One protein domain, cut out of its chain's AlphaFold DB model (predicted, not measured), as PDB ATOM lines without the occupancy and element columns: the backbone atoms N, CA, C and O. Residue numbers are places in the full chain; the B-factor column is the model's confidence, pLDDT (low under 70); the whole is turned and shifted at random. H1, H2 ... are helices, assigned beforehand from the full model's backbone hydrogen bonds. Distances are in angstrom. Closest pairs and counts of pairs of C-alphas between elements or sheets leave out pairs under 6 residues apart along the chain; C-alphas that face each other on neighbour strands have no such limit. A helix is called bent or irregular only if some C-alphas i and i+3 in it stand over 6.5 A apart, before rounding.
ATOM      1  N   GLN A 177      56.650  -4.692 -49.825       83.31
ATOM      2  CA  GLN A 177      55.993  -4.363 -51.092       83.31
ATOM      3  C   GLN A 177      55.034  -3.169 -50.974       83.31
ATOM      4  O   GLN A 177      54.889  -2.420 -51.937       83.31
ATOM      5  N   HIS A 178      54.419  -2.939 -49.807       84.75
ATOM      6  CA  HIS A 178      53.575  -1.764 -49.597       84.75
ATOM      7  C   HIS A 178      54.349  -0.459 -49.802       84.75
ATOM      8  O   HIS A 178      53.785   0.479 -50.344       84.75
ATOM      9  N   LEU A 179      55.654  -0.415 -49.505       86.12
ATOM     10  CA  LEU A 179      56.490   0.768 -49.755       86.12
ATOM     11  C   LEU A 179      56.561   1.149 -51.236       86.12
ATOM     12  O   LEU A 179      56.849   2.299 -51.549       86.12
ATOM     13  N   LYS A 180      56.300   0.211 -52.151       87.25
ATOM     14  CA  LYS A 180      56.285   0.461 -53.598       87.25
ATOM     15  C   LYS A 180      54.923   0.942 -54.102       87.25
ATOM     16  O   LYS A 180      54.837   1.471 -55.202       87.25
ATOM     17  N   GLU A 181      53.863   0.773 -53.319       87.00
ATOM     18  CA  GLU A 181      52.499   1.078 -53.741       87.00
ATOM     19  C   GLU A 181      52.145   2.548 -53.471       87.00
ATOM     20  O   GLU A 181      52.267   3.043 -52.347       87.00
ATOM     21  N   ASN A 182      51.625   3.245 -54.486       89.06
ATOM     22  CA  ASN A 182      51.274   4.665 -54.371       89.06
ATOM     23  C   ASN A 182      50.264   4.924 -53.248       89.06
ATOM     24  O   ASN A 182      50.440   5.859 -52.472       89.06
ATOM     25  N   TRP A 183      49.243   4.074 -53.095       88.00
ATOM     26  CA  TRP A 183      48.249   4.245 -52.028       88.00
ATOM     27  C   TRP A 183      48.870   4.173 -50.628       88.00
ATOM     28  O   TRP A 183      48.343   4.780 -49.706       88.00
ATOM     29  N   PHE A 184      49.975   3.455 -50.441       91.19
ATOM     30  CA  PHE A 184      50.630   3.380 -49.142       91.19
ATOM     31  C   PHE A 184      51.427   4.657 -48.858       91.19
ATOM     32  O   PHE A 184      51.231   5.283 -47.816       91.19
ATOM     33  N   LYS A 185      52.262   5.089 -49.817       90.81
ATOM     34  CA  LYS A 185      53.105   6.293 -49.700       90.81
ATOM     35  C   LYS A 185      52.295   7.555 -49.388       90.81
ATOM     36  O   LYS A 185      52.687   8.325 -48.519       90.81
ATOM     37  N   HIS A 186      51.151   7.737 -50.050       91.19
ATOM     38  CA  HIS A 186      50.308   8.924 -49.858       91.19
ATOM     39  C   HIS A 186      49.584   8.941 -48.505       91.19
ATOM     40  O   HIS A 186      49.258  10.008 -47.996       91.19
ATOM     41  N   ASN A 187      49.321   7.772 -47.914       92.19
ATOM     42  CA  ASN A 187      48.468   7.686 -46.734       92.19
ATOM     43  C   ASN A 187      49.232   7.470 -45.420       92.19
ATOM     44  O   ASN A 187      48.727   7.859 -44.369       92.19
ATOM     45  N   ILE A 188      50.443   6.899 -45.447       92.12
ATOM     46  CA  ILE A 188      51.206   6.550 -44.235       92.12
ATOM     47  C   ILE A 188      51.459   7.756 -43.317       92.12
ATOM     48  O   ILE A 188      51.256   7.663 -42.106       92.12
ATOM     49  N   GLY A 189      51.821   8.910 -43.890       92.44
ATOM     50  CA  GLY A 189      52.036  10.148 -43.136       92.44
ATOM     51  C   GLY A 189      50.750  10.672 -42.493       92.44
ATOM     52  O   GLY A 189      50.755  11.080 -41.332       92.44
ATOM     53  N   THR A 190      49.633  10.599 -43.217       93.19
ATOM     54  CA  THR A 190      48.311  11.017 -42.731       93.19
ATOM     55  C   THR A 190      47.809  10.100 -41.621       93.19
ATOM     56  O   THR A 190      47.402  10.583 -40.565       93.19
ATOM     57  N   TRP A 191      47.904   8.777 -41.796       94.12
ATOM     58  CA  TRP A 191      47.562   7.815 -40.743       94.12
ATOM     59  C   TRP A 191      48.394   8.063 -39.491       94.12
ATOM     60  O   TRP A 191      47.846   8.141 -38.396       94.12
ATOM     61  N   TRP A 192      49.704   8.268 -39.642       93.25
ATOM     62  CA  TRP A 192      50.567   8.561 -38.506       93.25
ATOM     63  C   TRP A 192      50.163   9.843 -37.771       93.25
ATOM     64  O   TRP A 192      50.109   9.854 -36.543       93.25
ATOM     65  N   LYS A 193      49.851  10.928 -38.484       91.38
ATOM     66  CA  LYS A 193      49.418  12.189 -37.854       91.38
ATOM     67  C   LYS A 193      48.080  12.044 -37.118       91.38
ATOM     68  O   LYS A 193      47.934  12.596 -36.027       91.38
ATOM     69  N   ASN A 194      47.150  11.264 -37.669       91.50
ATOM     70  CA  ASN A 194      45.796  11.111 -37.129       91.50
ATOM     71  C   ASN A 194      45.711  10.150 -35.935       91.50
ATOM     72  O   ASN A 194      44.778  10.232 -35.141       91.50
ATOM     73  N   LEU A 195      46.699   9.272 -35.754       90.38
ATOM     74  CA  LEU A 195      46.782   8.371 -34.604       90.38
ATOM     75  C   LEU A 195      47.353   9.085 -33.368       90.38
ATOM     76  O   LEU A 195      48.423   8.736 -32.865       90.38
ATOM     77  N   ARG A 196      46.657  10.113 -32.873       83.25
ATOM     78  CA  ARG A 196      47.016  10.774 -31.608       83.25
ATOM     79  C   ARG A 196      46.801   9.804 -30.448       83.25
ATOM     80  O   ARG A 196      45.800   9.097 -30.420       83.25
ATOM     81  N   GLN A 197      47.758   9.739 -29.531       85.88
ATOM     82  CA  GLN A 197      47.697   8.907 -28.329       85.88
ATOM     83  C   GLN A 197      48.085   9.771 -27.134       85.88
ATOM     84  O   GLN A 197      49.014  10.572 -27.237       85.88
ATOM     85  N   ILE A 198      47.342   9.626 -26.041       83.00
ATOM     86  CA  ILE A 198      47.564  10.337 -24.780       83.00
ATOM     87  C   ILE A 198      48.263   9.371 -23.824       83.00
ATOM     88  O   ILE A 198      47.938   8.184 -23.791       83.00
ATOM     89  N   GLY A 199      49.216   9.883 -23.050       85.38
ATOM     90  CA  GLY A 199      49.954   9.116 -22.052       85.38
ATOM     91  C   GLY A 199      51.463   9.194 -22.246       85.38
ATOM     92  O   GLY A 199      51.970   9.912 -23.114       85.38
ATOM     93  N   HIS A 200      52.182   8.434 -21.422       88.56
ATOM     94  CA  HIS A 200      53.642   8.420 -21.400       88.56
ATOM     95  C   HIS A 200      54.228   8.154 -22.805       88.56
ATOM     96  O   HIS A 200      53.736   7.247 -23.486       88.56
ATOM     97  N   PRO A 201      55.293   8.857 -23.246       87.38
ATOM     98  CA  PRO A 201      55.811   8.778 -24.617       87.38
ATOM     99  C   PRO A 201      56.017   7.353 -25.144       87.38
ATOM    100  O   PRO A 201      55.629   7.046 -26.271       87.38
ATOM    101  N   ARG A 202      56.548   6.448 -24.308       80.88
ATOM    102  CA  ARG A 202      56.744   5.029 -24.660       80.88
ATOM    103  C   ARG A 202      55.427   4.299 -24.941       80.88
ATOM    104  O   ARG A 202      55.336   3.558 -25.917       80.88
ATOM    105  N   PHE A 203      54.417   4.508 -24.099       83.94
ATOM    106  CA  PHE A 203      53.094   3.907 -24.270       83.94
ATOM    107  C   PHE A 203      52.400   4.489 -25.502       83.94
ATOM    108  O   PHE A 203      51.962   3.743 -26.375       83.94
ATOM    109  N   SER A 204      52.401   5.818 -25.619       87.19
ATOM    110  CA  SER A 204      51.829   6.542 -26.752       87.19
ATOM    111  C   SER A 204      52.441   6.088 -28.077       87.19
ATOM    112  O   SER A 204      51.708   5.809 -29.024       87.19
ATOM    113  N   PHE A 205      53.763   5.920 -28.148       88.06
ATOM    114  CA  PHE A 205      54.447   5.419 -29.341       88.06
ATOM    115  C   PHE A 205      54.074   3.965 -29.678       88.06
ATOM    116  O   PHE A 205      53.724   3.670 -30.824       88.06
ATOM    117  N   MET A 206      54.079   3.059 -28.692       86.12
ATOM    118  CA  MET A 206      53.693   1.652 -28.893       86.12
ATOM    119  C   MET A 206      52.242   1.500 -29.344       86.12
ATOM    120  O   MET A 206      51.956   0.782 -30.307       86.12
ATOM    121  N   GLN A 207      51.325   2.223 -28.708       88.12
ATOM    122  CA  GLN A 207      49.913   2.195 -29.064       88.12
ATOM    123  C   GLN A 207      49.679   2.787 -30.461       88.12
ATOM    124  O   GLN A 207      48.858   2.282 -31.229       88.12
ATOM    125  N   LYS A 208      50.461   3.800 -30.840       92.38
ATOM    126  CA  LYS A 208      50.417   4.404 -32.172       92.38
ATOM    127  C   LYS A 208      50.868   3.436 -33.265       92.38
ATOM    128  O   LYS A 208      50.172   3.307 -34.270       92.38
ATOM    129  N   LEU A 209      51.957   2.690 -33.055       90.31
ATOM    130  CA  LEU A 209      52.379   1.618 -33.969       90.31
ATOM    131  C   LEU A 209      51.329   0.504 -34.067       90.31
ATOM    132  O   LEU A 209      50.999   0.050 -35.165       90.31
ATOM    133  N   LYS A 210      50.760   0.086 -32.932       87.31
ATOM    134  CA  LYS A 210      49.696  -0.924 -32.899       87.31
ATOM    135  C   LYS A 210      48.494  -0.482 -33.736       87.31
ATOM    136  O   LYS A 210      48.066  -1.224 -34.623       87.31
ATOM    137  N   ASN A 211      48.002   0.734 -33.520       90.69
ATOM    138  CA  ASN A 211      46.865   1.279 -34.260       90.69
ATOM    139  C   ASN A 211      47.183   1.464 -35.747       90.69
ATOM    140  O   ASN A 211      46.370   1.100 -36.596       90.69
ATOM    141  N   LEU A 212      48.398   1.912 -36.074       92.44
ATOM    142  CA  LEU A 212      48.855   2.021 -37.455       92.44
ATOM    143  C   LEU A 212      48.811   0.666 -38.167       92.44
ATOM    144  O   LEU A 212      48.354   0.578 -39.308       92.44
ATOM    145  N   SER A 213      49.214  -0.404 -37.478       89.69
ATOM    146  CA  SER A 213      49.173  -1.757 -38.036       89.69
ATOM    147  C   SER A 213      47.745  -2.187 -38.396       89.69
ATOM    148  O   SER A 213      47.537  -2.828 -39.428       89.69
ATOM    149  N   PHE A 214      46.749  -1.800 -37.592       90.00
ATOM    150  CA  PHE A 214      45.343  -2.082 -37.873       90.00
ATOM    151  C   PHE A 214      44.828  -1.275 -39.062       90.00
ATOM    152  O   PHE A 214      44.216  -1.859 -39.961       90.00
ATOM    153  N   THR A 215      45.134   0.024 -39.121       91.62
ATOM    154  CA  THR A 215      44.766   0.893 -40.251       91.62
ATOM    155  C   THR A 215      45.320   0.346 -41.564       91.62
ATOM    156  O   THR A 215      44.578   0.157 -42.528       91.62
ATOM    157  N   MET A 216      46.605  -0.012 -41.582       90.06
ATOM    158  CA  MET A 216      47.266  -0.576 -42.759       90.06
ATOM    159  C   MET A 216      46.628  -1.892 -43.211       90.06
ATOM    160  O   MET A 216      46.371  -2.081 -44.401       90.06
ATOM    161  N   LYS A 217      46.329  -2.799 -42.271       88.31
ATOM    162  CA  LYS A 217      45.663  -4.077 -42.574       88.31
ATOM    163  C   LYS A 217      44.269  -3.867 -43.168       88.31
ATOM    164  O   LYS A 217      43.895  -4.581 -44.099       88.31
ATOM    165  N   ALA A 218      43.500  -2.914 -42.643       90.06
ATOM    166  CA  ALA A 218      42.163  -2.605 -43.139       90.06
ATOM    167  C   ALA A 218      42.205  -2.044 -44.570       90.06
ATOM    168  O   ALA A 218      41.491  -2.533 -45.448       90.06
ATOM    169  N   GLU A 219      43.088  -1.080 -44.828       90.00
ATOM    170  CA  GLU A 219      43.246  -0.471 -46.153       90.00
ATOM    171  C   GLU A 219      43.777  -1.463 -47.189       90.00
ATOM    172  O   GLU A 219      43.239  -1.555 -48.296       90.00
ATOM    173  N   TYR A 220      44.736  -2.310 -46.811       87.44
ATOM    174  CA  TYR A 220      45.200  -3.389 -47.679       87.44
ATOM    175  C   TYR A 220      44.060  -4.340 -48.076       87.44
ATOM    176  O   TYR A 220      43.895  -4.651 -49.259       87.44
ATOM    177  N   LYS A 221      43.214  -4.758 -47.121       86.69
ATOM    178  CA  LYS A 221      42.037  -5.598 -47.412       86.69
ATOM    179  C   LYS A 221      41.074  -4.913 -48.389       86.69
ATOM    180  O   LYS A 221      40.578  -5.578 -49.301       86.69
ATOM    181  N   LYS A 222      40.826  -3.606 -48.243       88.44
ATOM    182  CA  LYS A 222      39.990  -2.834 -49.182       88.44
ATOM    183  C   LYS A 222      40.602  -2.805 -50.583       88.44
ATOM    184  O   LYS A 222      39.916  -3.138 -51.549       88.44
ATOM    185  N   LYS A 223      41.894  -2.485 -50.704       85.31
ATOM    186  CA  LYS A 223      42.606  -2.430 -51.994       85.31
ATOM    187  C   LYS A 223      42.657  -3.784 -52.688       85.31
ATOM    188  O   LYS A 223      42.459  -3.857 -53.896       85.31
ATOM    189  N   LYS A 224      42.835  -4.860 -51.926       81.38
ATOM    190  CA  LYS A 224      42.778  -6.231 -52.434       81.38
ATOM    191  C   LYS A 224      41.395  -6.574 -52.999       81.38
ATOM    192  O   LYS A 224      41.311  -7.099 -54.103       81.38
ATOM    193  N   LYS A 225      40.311  -6.222 -52.294       80.56
ATOM    194  CA  LYS A 225      38.936  -6.379 -52.809       80.56
ATOM    195  C   LYS A 225      38.695  -5.546 -54.076       80.56
ATOM    196  O   LYS A 225      38.073  -6.041 -55.006       80.56
ATOM    197  N   GLN A 226      39.208  -4.315 -54.137       77.62
ATOM    198  CA  GLN A 226      39.103  -3.451 -55.323       77.62
ATOM    199  C   GLN A 226      39.878  -4.013 -56.523       77.62
ATOM    200  O   GLN A 226      39.320  -4.067 -57.612       77.62
ATOM    201  N   LYS A 227      41.120  -4.487 -56.334       71.31
ATOM    202  CA  LYS A 227      41.899  -5.150 -57.397       71.31
ATOM    203  C   LYS A 227      41.177  -6.399 -57.922       71.31
ATOM    204  O   LYS A 227      41.091  -6.556 -59.131       71.31
ATOM    205  N   LYS A 228      40.577  -7.219 -57.043       67.25
ATOM    206  CA  LYS A 228      39.762  -8.380 -57.459       67.25
ATOM    207  C   LYS A 228      38.521  -7.996 -58.274       67.25
ATOM    208  O   LYS A 228      38.170  -8.729 -59.178       67.25
ATOM    209  N   LYS A 229      37.882  -6.857 -57.979       64.62
ATOM    210  CA  LYS A 229      36.720  -6.358 -58.740       64.62
ATOM    211  C   LYS A 229      37.077  -5.684 -60.071       64.62
ATOM    212  O   LYS A 229      36.203  -5.548 -60.913       64.62
ATOM    213  N   LYS A 230      38.309  -5.184 -60.225       60.50
ATOM    214  CA  LYS A 230      38.746  -4.410 -61.401       60.50
ATOM    215  C   LYS A 230      39.262  -5.292 -62.548       60.50
ATOM    216  O   LYS A 230      39.403  -4.797 -63.656       60.50
ATOM    217  N   ILE A 231      39.561  -6.560 -62.272       59.75
ATOM    218  CA  ILE A 231      39.857  -7.577 -63.287       59.75
ATOM    219  C   ILE A 231      38.507  -8.158 -63.716       59.75
ATOM    220  O   ILE A 231      37.740  -8.593 -62.854       59.75
TER     221      ILE A 231
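AT A GLANCE: This is residues 177 to 231 of the 276 residues of the protein "LINE-1 retrotransposable element ORF2 protein" of Cucumis melo var. makuwa (UniProt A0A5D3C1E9). A long helix, H3, folds back alongside the shorter H2 as a loose helical hairpin, with the small H1 at the start of H2 and residues 224 to 231 sticking out. The printed part has 55 residues with three named helices, H1, H2, H3 in chain order, and no named strand; its class is all helix. It is loose, a rod spanning 47 by 17 by 16 A, with a radius of gyration of the C-alphas of 13.4 A.

HOW THE PARTS SIT: Begin with H3, residues 201 to 230; its residues 208 to 215 touch residues 191 to 192 of H2, residues 182 to 194. The closest C-alphas, of Trp 191 and Leu 212, are 6.8 A apart. This hairpin runs opposite ways at a shallow tilt of 33 degrees, only just short of steep. H1, residues 177 to 180, is close to H2 but not clearly touching, with the C-alphas of His 178 and Phe 184 closest at 5.9 A; H1 and H3 are apart. Every O i to N i+4 pair is within hydrogen-bond range in H3, 6 of 9 in H2; H1 is too short for one.

IN THESE COORDINATES: Find C-alpha 201 at (55.811, 8.778, -24.617); H3 runs 42.6 A to C-alpha 230 at (38.746, -4.410, -61.401). H2, 19.2 A long, is irregular: C-alphas 186 and 189 are 7.0 A apart. H1 spans 5.4 A.

THE WHOLE: The two farthest C-alphas, of His 200 and Ile 231, are 46.9 A apart. The printed part has no cut and no long link; pLDDT is under 70 at residues 228 to 231.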